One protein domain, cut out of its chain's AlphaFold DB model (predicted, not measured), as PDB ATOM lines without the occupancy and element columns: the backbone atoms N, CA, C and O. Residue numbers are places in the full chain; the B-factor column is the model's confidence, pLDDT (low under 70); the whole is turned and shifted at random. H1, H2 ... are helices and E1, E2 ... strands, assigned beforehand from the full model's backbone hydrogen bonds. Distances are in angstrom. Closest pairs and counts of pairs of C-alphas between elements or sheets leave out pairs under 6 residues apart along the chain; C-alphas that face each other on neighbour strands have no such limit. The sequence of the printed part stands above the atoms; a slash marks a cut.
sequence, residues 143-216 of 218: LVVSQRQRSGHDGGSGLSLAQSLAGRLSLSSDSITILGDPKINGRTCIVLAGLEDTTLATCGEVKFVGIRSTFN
ATOM      1  N   LEU A 143     -30.870 -10.469  37.235       90.81
ATOM      2  CA  LEU A 143     -31.991 -11.046  37.969       90.81
ATOM      3  C   LEU A 143     -32.978 -11.623  36.956       90.81
ATOM      4  O   LEU A 143     -33.547 -10.887  36.153       90.81
ATOM      5  N   VAL A 144     -33.180 -12.935  36.970       89.56
ATOM      6  CA  VAL A 144     -33.973 -13.634  35.953       89.56
ATOM      7  C   VAL A 144     -35.295 -14.092  36.553       89.56
ATOM      8  O   VAL A 144     -35.321 -14.937  37.446       89.56
ATOM      9  N   VAL A 145     -36.406 -13.566  36.045       88.69
ATOM     10  CA  VAL A 145     -37.768 -13.963  36.440       88.69
ATOM     11  C   VAL A 145     -38.455 -14.754  35.324       88.69
ATOM     12  O   VAL A 145     -37.980 -14.828  34.191       88.69
ATOM     13  N   SER A 146     -39.586 -15.383  35.622       85.00
ATOM     14  CA  SER A 146     -40.438 -15.993  34.597       85.00
ATOM     15  C   SER A 146     -41.263 -14.933  33.855       85.00
ATOM     16  O   SER A 146     -41.542 -13.853  34.384       85.00
ATOM     17  N   GLN A 147     -41.726 -15.258  32.642       82.88
ATOM     18  CA  GLN A 147     -42.633 -14.387  31.879       82.88
ATOM     19  C   GLN A 147     -43.883 -14.031  32.700       82.88
ATOM     20  O   GLN A 147     -44.290 -12.874  32.737       82.88
ATOM     21  N   ARG A 148     -44.445 -15.022  33.409       80.69
ATOM     22  CA  ARG A 148     -45.638 -14.879  34.254       80.69
ATOM     23  C   ARG A 148     -45.418 -13.884  35.391       80.69
ATOM     24  O   ARG A 148     -46.272 -13.034  35.615       80.69
ATOM     25  N   GLN A 149     -44.277 -13.966  36.073       85.25
ATOM     26  CA  GLN A 149     -43.919 -13.033  37.147       85.25
ATOM     27  C   GLN A 149     -43.811 -11.595  36.640       85.25
ATOM     28  O   GLN A 149     -44.210 -10.672  37.341       85.25
ATOM     29  N   ARG A 150     -43.314 -11.403  35.411       83.81
ATOM     30  CA  ARG A 150     -43.184 -10.074  34.804       83.81
ATOM     31  C   ARG A 150     -44.510  -9.502  34.295       83.81
ATOM     32  O   ARG A 150     -44.674  -8.289  34.306       83.81
ATOM     33  N   SER A 151     -45.427 -10.352  33.826       79.88
ATOM     34  CA  SER A 151     -46.704  -9.934  33.227       79.88
ATOM     35  C   SER A 151     -47.910  -9.987  34.173       79.88
ATOM     36  O   SER A 151     -48.987  -9.534  33.795       79.88
ATOM     37  N   GLY A 152     -47.783 -10.604  35.351       68.12
ATOM     38  CA  GLY A 152     -48.878 -10.730  36.316       68.12
ATOM     39  C   GLY A 152     -49.357  -9.368  36.824       68.12
ATOM     40  O   GLY A 152     -48.536  -8.487  37.059       68.12
ATOM     41  N   HIS A 153     -50.673  -9.205  37.012       58.59
ATOM     42  CA  HIS A 153     -51.296  -7.937  37.432       58.59
ATOM     43  C   HIS A 153     -50.718  -7.351  38.732       58.59
ATOM     44  O   HIS A 153     -50.650  -6.132  38.840       58.59
ATOM     45  N   ASP A 154     -50.223  -8.198  39.643       58.41
ATOM     46  CA  ASP A 154     -49.607  -7.769  40.908       58.41
ATOM     47  C   ASP A 154     -48.076  -7.908  40.932       58.41
ATOM     48  O   ASP A 154     -47.467  -7.671  41.971       58.41
ATOM     49  N   GLY A 155     -47.439  -8.308  39.818       60.38
ATOM     50  CA  GLY A 155     -45.995  -8.555  39.756       60.38
ATOM     51  C   GLY A 155     -45.547  -9.566  40.815       60.38
ATOM     52  O   GLY A 155     -45.048  -9.165  41.862       60.38
ATOM     53  N   GLY A 156     -45.751 -10.864  40.546       73.19
ATOM     54  CA  GLY A 156     -45.583 -11.964  41.510       73.19
ATOM     55  C   GLY A 156     -44.337 -11.855  42.405       73.19
ATOM     56  O   GLY A 156     -43.348 -11.222  42.040       73.19
ATOM     57  N   SER A 157     -44.368 -12.482  43.586       81.50
ATOM     58  CA  SER A 157     -43.289 -12.465  44.594       81.50
ATOM     59  C   SER A 157     -41.841 -12.536  44.063       81.50
ATOM     60  O   SER A 157     -40.966 -11.894  44.639       81.50
ATOM     61  N   GLY A 158     -41.562 -13.222  42.951       85.38
ATOM     62  CA  GLY A 158     -40.250 -13.243  42.301       85.38
ATOM     63  C   GLY A 158     -39.855 -11.929  41.620       85.38
ATOM     64  O   GLY A 158     -38.687 -11.559  41.688       85.38
ATOM     65  N   LEU A 159     -40.791 -11.187  41.014       87.56
ATOM     66  CA  LEU A 159     -40.524  -9.844  40.483       87.56
ATOM     67  C   LEU A 159     -40.318  -8.833  41.615       87.56
ATOM     68  O   LEU A 159     -39.375  -8.047  41.558       87.56
ATOM     69  N   SER A 160     -41.155  -8.882  42.652       88.06
ATOM     70  CA  SER A 160     -40.991  -8.032  43.838       88.06
ATOM     71  C   SER A 160     -39.634  -8.273  44.516       88.06
ATOM     72  O   SER A 160     -38.897  -7.327  44.812       88.06
ATOM     73  N   LEU A 161     -39.241  -9.542  44.675       88.69
ATOM     74  CA  LEU A 161     -37.928  -9.908  45.199       88.69
ATOM     75  C   LEU A 161     -36.793  -9.448  44.274       88.69
ATOM     76  O   LEU A 161     -35.808  -8.904  44.767       88.69
ATOM     77  N   ALA A 162     -36.939  -9.594  42.950       89.81
ATOM     78  CA  ALA A 162     -35.968  -9.080  41.983       89.81
ATOM     79  C   ALA A 162     -35.764  -7.566  42.147       89.81
ATOM     80  O   ALA A 162     -34.633  -7.103  42.236       89.81
ATOM     81  N   GLN A 163     -36.843  -6.788  42.248       89.44
ATOM     82  CA  GLN A 163     -36.768  -5.338  42.445       89.44
ATOM     83  C   GLN A 163     -36.097  -4.972  43.773       89.44
ATOM     84  O   GLN A 163     -35.251  -4.077  43.816       89.44
ATOM     85  N   SER A 164     -36.423  -5.692  44.851       89.12
ATOM     86  CA  SER A 164     -35.795  -5.487  46.159       89.12
ATOM     87  C   SER A 164     -34.291  -5.792  46.130       89.12
ATOM     88  O   SER A 164     -33.486  -5.009  46.639       89.12
ATOM     89  N   LEU A 165     -33.894  -6.891  45.480       89.69
ATOM     90  CA  LEU A 165     -32.490  -7.258  45.285       89.69
ATOM     91  C   LEU A 165     -31.756  -6.246  44.406       89.69
ATOM     92  O   LEU A 165     -30.650  -5.851  44.761       89.69
ATOM     93  N   ALA A 166     -32.370  -5.780  43.315       89.44
ATOM     94  CA  ALA A 166     -31.794  -4.752  42.452       89.44
ATOM     95  C   ALA A 166     -31.481  -3.471  43.235       89.44
ATOM     96  O   ALA A 166     -30.380  -2.943  43.118       89.44
ATOM     97  N   GLY A 167     -32.400  -3.031  44.101       87.00
ATOM     98  CA  GLY A 167     -32.173  -1.885  44.983       87.00
ATOM     99  C   GLY A 167     -31.037  -2.112  45.986       87.00
ATOM    100  O   GLY A 167     -30.181  -1.248  46.148       87.00
ATOM    101  N   ARG A 168     -30.985  -3.284  46.635       87.19
ATOM    102  CA  ARG A 168     -29.938  -3.610  47.625       87.19
ATOM    103  C   ARG A 168     -28.549  -3.784  47.013       87.19
ATOM    104  O   ARG A 168     -27.562  -3.446  47.652       87.19
ATOM    105  N   LEU A 169     -28.482  -4.308  45.794       85.38
ATOM    106  CA  LEU A 169     -27.243  -4.547  45.053       85.38
ATOM    107  C   LEU A 169     -26.853  -3.360  44.153       85.38
ATOM    108  O   LEU A 169     -25.900  -3.473  43.389       85.38
ATOM    109  N   SER A 170     -27.572  -2.231  44.224       88.00
ATOM    110  CA  SER A 170     -27.349  -1.044  43.378       88.00
ATOM    111  C   SER A 170     -27.331  -1.355  41.870       88.00
ATOM    112  O   SER A 170     -26.560  -0.771  41.108       88.00
ATOM    113  N   LEU A 171     -28.171  -2.293  41.426       87.12
ATOM    114  CA  LEU A 171     -28.264  -2.710  40.026       87.12
ATOM    115  C   LEU A 171     -29.150  -1.753  39.222       87.12
ATOM    116  O   LEU A 171     -30.151  -1.238  39.720       87.12
ATOM    117  N   SER A 172     -28.835  -1.579  37.935       84.12
ATOM    118  CA  SER A 172     -29.712  -0.867  36.997       84.12
ATOM    119  C   SER A 172     -31.050  -1.597  36.834       84.12
ATOM    120  O   SER A 172     -31.087  -2.830  36.859       84.12
ATOM    121  N   SER A 173     -32.134  -0.864  36.569       73.12
ATOM    122  CA  SER A 173     -33.451  -1.427  36.231       73.12
ATOM    123  C   SER A 173     -33.410  -2.404  35.045       73.12
ATOM    124  O   SER A 173     -34.207  -3.341  34.994       73.12
ATOM    125  N   ASP A 174     -32.442  -2.251  34.135       81.88
ATOM    126  CA  ASP A 174     -32.223  -3.160  32.997       81.88
ATOM    127  C   ASP A 174     -31.601  -4.511  33.389       81.88
ATOM    128  O   ASP A 174     -31.459  -5.400  32.546       81.88
ATOM    129  N   SER A 175     -31.243  -4.684  34.665       86.12
ATOM    130  CA  SER A 175     -30.646  -5.918  35.191       86.12
ATOM    131  C   SER A 175     -31.687  -7.003  35.467       86.12
ATOM    132  O   SER A 175     -31.312  -8.149  35.698       86.12
ATOM    133  N   ILE A 176     -32.985  -6.671  35.438       89.62
ATOM    134  CA  ILE A 176     -34.071  -7.648  35.563       89.62
ATOM    135  C   ILE A 176     -34.498  -8.103  34.168       89.62
ATOM    136  O   ILE A 176     -35.052  -7.334  33.377       89.62
ATOM    137  N   THR A 177     -34.317  -9.386  33.889       90.62
ATOM    138  CA  THR A 177     -34.638 -10.027  32.612       90.62
ATOM    139  C   THR A 177     -35.534 -11.260  32.807       90.62
ATOM    140  O   THR A 177     -35.964 -11.565  33.919       90.62
ATOM    141  N   ILE A 178     -35.906 -11.919  31.713       88.12
ATOM    142  CA  ILE A 178     -36.793 -13.077  31.670       88.12
ATOM    143  C   ILE A 178     -35.988 -14.301  31.232       88.12
ATOM    144  O   ILE A 178     -35.074 -14.182  30.422       88.12
ATOM    145  N   LEU A 179     -36.346 -15.482  31.739       84.38
ATOM    146  CA  LEU A 179     -35.816 -16.756  31.240       84.38
ATOM    147  C   LEU A 179     -35.815 -16.813  29.701       84.38
ATOM    148  O   LEU A 179     -36.850 -16.595  29.072       84.38
ATOM    149  N   GLY A 180     -34.667 -17.162  29.117       79.19
ATOM    150  CA  GLY A 180     -34.474 -17.253  27.670       79.19
ATOM    151  C   GLY A 180     -34.054 -15.951  26.975       79.19
ATOM    152  O   GLY A 180     -33.845 -15.977  25.763       79.19
ATOM    153  N   ASP A 181     -33.904 -14.833  27.694       84.50
ATOM    154  CA  ASP A 181     -33.337 -13.602  27.129       84.50
ATOM    155  C   ASP A 181     -31.845 -13.805  26.773       84.50
ATOM    156  O   ASP A 181     -31.060 -14.217  27.635       84.50
ATOM    157  N   PRO A 182     -31.413 -13.478  25.538       81.44
ATOM    158  CA  PRO A 182     -30.012 -13.566  25.120       81.44
ATOM    159  C   PRO A 182     -29.021 -12.823  26.025       81.44
ATOM    160  O   PRO A 182     -27.847 -13.189  26.066       81.44
ATOM    161  N   LYS A 183     -29.470 -11.796  26.763       82.88
ATOM    162  CA  LYS A 183     -28.646 -11.035  27.719       82.88
ATOM    163  C   LYS A 183     -28.042 -11.900  28.827       82.88
ATOM    164  O   LYS A 183     -27.053 -11.483  29.423       82.88
ATOM    165  N   ILE A 184     -28.626 -13.063  29.114       82.50
ATOM    166  CA  ILE A 184     -28.183 -13.976  30.176       82.50
ATOM    167  C   ILE A 184     -26.855 -14.667  29.814       82.50
ATOM    168  O   ILE A 184     -26.069 -15.018  30.695       82.50
ATOM    169  N   ASN A 185     -26.559 -14.833  28.526       79.50
ATOM    170  CA  ASN A 185     -25.423 -15.635  28.083       79.50
ATOM    171  C   ASN A 185     -24.085 -15.103  28.621       79.50
ATOM    172  O   ASN A 185     -23.709 -13.956  28.379       79.50
ATOM    173  N   GLY A 186     -23.352 -15.963  29.335       74.81
ATOM    174  CA  GLY A 186     -22.045 -15.627  29.909       74.81
ATOM    175  C   GLY A 186     -22.101 -14.625  31.069       74.81
ATOM    176  O   GLY A 186     -21.076 -14.042  31.413       74.81
ATOM    177  N   ARG A 187     -23.280 -14.398  31.662       81.19
ATOM    178  CA  ARG A 187     -23.474 -13.508  32.812       81.19
ATOM    179  C   ARG A 187     -23.810 -14.306  34.066       81.19
ATOM    180  O   ARG A 187     -24.572 -15.269  34.014       81.19
ATOM    181  N   THR A 188     -23.318 -13.850  35.214       84.00
ATOM    182  CA  THR A 188     -23.802 -14.325  36.514       84.00
ATOM    183  C   THR A 188     -25.279 -13.976  36.648       84.00
ATOM    184  O   THR A 188     -25.661 -12.817  36.474       84.00
ATOM    185  N   CYS A 189     -26.113 -14.970  36.941       87.81
ATOM    186  CA  CYS A 189     -27.558 -14.797  37.013       87.81
ATOM    187  C   CYS A 189     -28.116 -15.304  38.340       87.81
ATOM    188  O   CYS A 189     -27.788 -16.401  38.784       87.81
ATOM    189  N   ILE A 190     -29.020 -14.529  38.934       88.75
ATOM    190  CA  ILE A 190     -29.841 -14.935  40.074       88.75
ATOM    191  C   ILE A 190     -31.228 -15.265  39.520       88.75
ATOM    192  O   ILE A 190     -31.979 -14.373  39.123       88.75
ATOM    193  N   VAL A 191     -31.561 -16.555  39.452       88.12
ATOM    194  CA  VAL A 191     -32.806 -17.030  38.832       88.12
ATOM    195  C   VAL A 191     -33.904 -17.180  39.885       88.12
ATOM    196  O   VAL A 191     -33.872 -18.080  40.716       88.12
ATOM    197  N   LEU A 192     -34.911 -16.312  39.813       88.56
ATOM    198  CA  LEU A 192     -36.085 -16.260  40.698       88.56
ATOM    199  C   LEU A 192     -37.352 -16.826  40.036       88.56
ATOM    200  O   LEU A 192     -38.436 -16.834  40.624       88.56
ATOM    201  N   ALA A 193     -37.221 -17.318  38.804       83.69
ATOM    202  CA  ALA A 193     -38.318 -17.849  38.002       83.69
ATOM    203  C   ALA A 193     -39.065 -19.046  38.626       83.69
ATOM    204  O   ALA A 193     -40.164 -19.370  38.174       83.69
ATOM    205  N   GLY A 194     -38.475 -19.685  39.643       76.44
ATOM    206  CA  GLY A 194     -39.041 -20.829  40.364       76.44
ATOM    207  C   GLY A 194     -39.640 -20.522  41.732       76.44
ATOM    208  O   GLY A 194     -39.947 -21.456  42.462       76.44
ATOM    209  N   LEU A 195     -39.768 -19.242  42.103       81.88
ATOM    210  CA  LEU A 195     -40.200 -18.859  43.452       81.88
ATOM    211  C   LEU A 195     -41.686 -19.164  43.725       81.88
ATOM    212  O   LEU A 195     -42.038 -19.567  44.825       81.88
ATOM    213  N   GLU A 196     -42.554 -18.963  42.730       75.31
ATOM    214  CA  GLU A 196     -44.016 -19.150  42.862       75.31
ATOM    215  C   GLU A 196     -44.505 -20.494  42.351       75.31
ATOM    216  O   GLU A 196     -45.510 -21.013  42.823       75.31
ATOM    217  N   ASP A 197     -43.799 -21.040  41.367       71.50
ATOM    218  CA  ASP A 197     -44.123 -22.297  40.720       71.50
ATOM    219  C   ASP A 197     -42.829 -23.085  40.556       71.50
ATOM    220  O   ASP A 197     -41.791 -22.539  40.180       71.50
ATOM    221  N   THR A 198     -42.900 -24.398  40.739       70.62
ATOM    222  CA  THR A 198     -41.796 -25.302  40.427       70.62
ATOM    223  C   THR A 198     -41.564 -25.318  38.913       70.62
ATOM    224  O   THR A 198     -42.167 -26.092  38.163       70.62
ATOM    225  N   THR A 199     -40.671 -24.440  38.438       67.25
ATOM    226  CA  THR A 199     -40.391 -24.250  37.003       67.25
ATOM    227  C   THR A 199     -40.019 -25.565  36.325       67.25
ATOM    228  O   THR A 199     -40.458 -25.819  35.206       67.25
ATOM    229  N   LEU A 200     -39.264 -26.417  37.027       69.56
ATOM    230  CA  LEU A 200     -38.854 -27.734  36.545       69.56
ATOM    231  C   LEU A 200     -39.984 -28.772  36.583       69.56
ATOM    232  O   LEU A 200     -40.054 -29.606  35.687       69.56
ATOM    233  N   ALA A 201     -40.893 -28.717  37.561       68.62
ATOM    234  CA  ALA A 201     -41.972 -29.704  37.665       68.62
ATOM    235  C   ALA A 201     -43.075 -29.490  36.613       68.62
ATOM    236  O   ALA A 201     -43.750 -30.438  36.227       68.62
ATOM    237  N   THR A 202     -43.244 -28.258  36.120       66.75
ATOM    238  CA  THR A 202     -44.212 -27.897  35.062       66.75
ATOM    239  C   THR A 202     -43.523 -27.506  33.747       66.75
ATOM    240  O   THR A 202     -44.007 -26.649  32.994       66.75
ATOM    241  N   CYS A 203     -42.347 -28.082  33.489       73.38
ATOM    242  CA  CYS A 203     -41.485 -27.712  32.373       73.38
ATOM    243  C   CYS A 203     -42.001 -28.288  31.042       73.38
ATOM    244  O   CYS A 203     -41.680 -29.411  30.666       73.38
ATOM    245  N   GLY A 204     -42.825 -27.515  30.329       75.00
ATOM    246  CA  GLY A 204     -43.170 -27.786  28.929       75.00
ATOM    247  C   GLY A 204     -42.049 -27.381  27.962       75.00
ATOM    248  O   GLY A 204     -41.107 -26.692  28.350       75.00
ATOM    249  N   GLU A 205     -42.183 -27.745  26.687       77.12
ATOM    250  CA  GLU A 205     -41.142 -27.574  25.658       77.12
ATOM    251  C   GLU A 205     -40.593 -26.140  25.564       77.12
ATOM    252  O   GLU A 205     -39.384 -25.939  25.592       77.12
ATOM    253  N   VAL A 206     -41.461 -25.123  25.578       71.12
ATOM    254  CA  VAL A 206     -41.044 -23.708  25.517       71.12
ATOM    255  C   VAL A 206     -40.208 -23.296  26.736       71.12
ATOM    256  O   VAL A 206     -39.186 -22.625  26.590       71.12
ATOM    257  N   LYS A 207     -40.604 -23.717  27.948       71.81
ATOM    258  CA  LYS A 207     -39.844 -23.432  29.181       71.81
ATOM    259  C   LYS A 207     -38.513 -24.177  29.181       71.81
ATOM    260  O   LYS A 207     -37.501 -23.600  29.563       71.81
ATOM    261  N   PHE A 208     -38.513 -25.431  28.729       76.88
ATOM    262  CA  PHE A 208     -37.310 -26.246  28.632       76.88
ATOM    263  C   PHE A 208     -36.307 -25.646  27.647       76.88
ATOM    264  O   PHE A 208     -35.139 -25.509  27.994       76.88
ATOM    265  N   VAL A 209     -36.757 -25.211  26.465       74.62
ATOM    266  CA  VAL A 209     -35.912 -24.516  25.481       74.62
ATOM    267  C   VAL A 209     -35.358 -23.216  26.061       74.62
ATOM    268  O   VAL A 209     -34.167 -22.963  25.912       74.62
ATOM    269  N   GLY A 210     -36.175 -22.438  26.778       69.06
ATOM    270  CA  GLY A 210     -35.720 -21.225  27.460       69.06
ATOM    271  C   GLY A 210     -34.663 -21.494  28.534       69.06
ATOM    272  O   GLY A 210     -33.669 -20.782  28.606       69.06
ATOM    273  N   ILE A 211     -34.824 -22.539  29.349       72.81
ATOM    274  CA  ILE A 211     -33.822 -22.958  30.346       72.81
ATOM    275  C   ILE A 211     -32.553 -23.458  29.647       72.81
ATOM    276  O   ILE A 211     -31.447 -23.066  30.008       72.81
ATOM    277  N   ARG A 212     -32.701 -24.295  28.618       72.56
ATOM    278  CA  ARG A 212     -31.582 -24.857  27.861       72.56
ATOM    279  C   ARG A 212     -30.741 -23.765  27.204       72.56
ATOM    280  O   ARG A 212     -29.519 -23.816  27.316       72.56
ATOM    281  N   SER A 213     -31.380 -22.782  26.566       70.06
ATOM    282  CA  SER A 213     -30.684 -21.636  25.974       70.06
ATOM    283  C   SER A 213     -30.008 -20.778  27.041       70.06
ATOM    284  O   SER A 213     -28.865 -20.383  26.855       70.06
ATOM    285  N   THR A 214     -30.669 -20.566  28.182       66.38
ATOM    286  CA  THR A 214     -30.137 -19.801  29.324       66.38
ATOM    287  C   THR A 214     -28.837 -20.402  29.871       66.38
ATOM    288  O   THR A 214     -27.919 -19.666  30.219       66.38
ATOM    289  N   PHE A 215     -28.738 -21.732  29.949       67.12
ATOM    290  CA  PHE A 215     -27.593 -22.421  30.558       67.12
ATOM    291  C   PHE A 215     -26.591 -23.001  29.548       67.12
ATOM    292  O   PHE A 215     -25.679 -23.715  29.961       67.12
ATOM    293  N   ASN A 216     -26.745 -22.728  28.243       64.44
ATOM    294  CA  ASN A 216     -25.940 -23.343  27.176       64.44
ATOM    295  C   ASN A 216     -25.796 -24.870  27.341       64.44
ATOM    296  O   ASN A 216     -24.737 -25.447  27.090       64.44
TER     297      ASN A 216
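This is residues 143 to 216 of the 218 residues of the protein "S-adenosyl-L-methionine-dependent methyltransferase" of Aspergillus parasiticus (UniProt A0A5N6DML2). The domain is a small wall of three short parallel strands, E2, E1 and E3, with the longest helix, H2, over one face and the short helix H1 just after the end of E1. H3 is set off on the other side of the wall from H2, after a long stretch with no named element, residues 192 to 204, and it touches neither of the other helices. The printed part has 74 residues with three named helices and three named strands, in the order E1, H1, H2, E2, E3, H3; the sheet runs E2, E1, E3, all parallel. The class is mixed, helices and strands, though under half of the residues, 36 of the 74, are in named elements. The whole is compact, with a radius of gyration of the C-alphas of 11.8 A, yet flat, spanning 34 by 29 by 16 A.

The printed part begins with strand E1, residues 143 to 145, whose first C-alpha, that of Leu 143, is at (-31.991, -11.046, 37.969); from first to last C-alpha it measures 6.6 A. Helix H1 follows at residues 147 to 151 and measures 6.2 A. Helix H2, residues 157 to 168, measures 16.3 A and starts with C-alpha 157 at (-43.289, -12.465, 44.594). Strand E2, residues 176 to 178, measures 7.2 A, and strand E3, residues 189 to 191, measures 6.0 A. Helix H3, residues 205 to 214, measures 14.0 A and ends with C-alpha 214 at (-30.137, -19.801, 29.324).

E1 is the inner strand of the sheet, and E2 and E3 are its edge strands. E2 and E1 are parallel, with 39 degrees between their directions; N 177 and O 143 are 2.8 A apart and N 145 and O 177 are 3.0 A apart, both within hydrogen-bond range. E1 and E3 are parallel at 31 degrees, with N 144 and O 190 within hydrogen-bond range at 2.9 A. H2 is on the sheet at a height over the sheet of 8.9 A. It lies over E1 and runs along the strands, at 10 degrees to E1 on the local plane; the closest C-alphas of the two, those of Leu 143 and Ala 162, are 6.0 A apart. This gives two layers, a helix on one face of a sheet. E1, H1, H2 and E2 form a strand-helix-strand unit, two parallel neighbour strands with helices between them, and its crossover is right-handed. H1 only grazes the sheet, with its residues 147 to 150; its closest C-alpha to E2 is that of Gln 147, 6.0 A from that of Ile 178. H1 and H2 touch only at the corner by their link, H2 with residues 157 to 159 alone; the closest C-alphas, those of Gln 149 and Leu 159, are 5.7 A apart. H3 is only just not on the sheet, with 4 pairs of C-alphas within 10 A, and it is apart from H1 and H2. In H1, H2 and H3 every O i to N i+4 pair is within hydrogen-bond range.

The two C-alphas farthest apart are those of Ser 170 and Glu 205, at 34.8 A; the first and last printed C-alphas, those of Leu 143 and Asn 216, are 17.4 A apart. The printed part has no cut. The link from E3 to H3, with 13 residues, is long, while those from E1 to H1 and from H1 to H2 are tight. The mean pLDDT of the printed part is 79.6; the model's confidence is under 70 at residues 152 to 155, residues 199 to 202, residue 210 and residues 214 to 216.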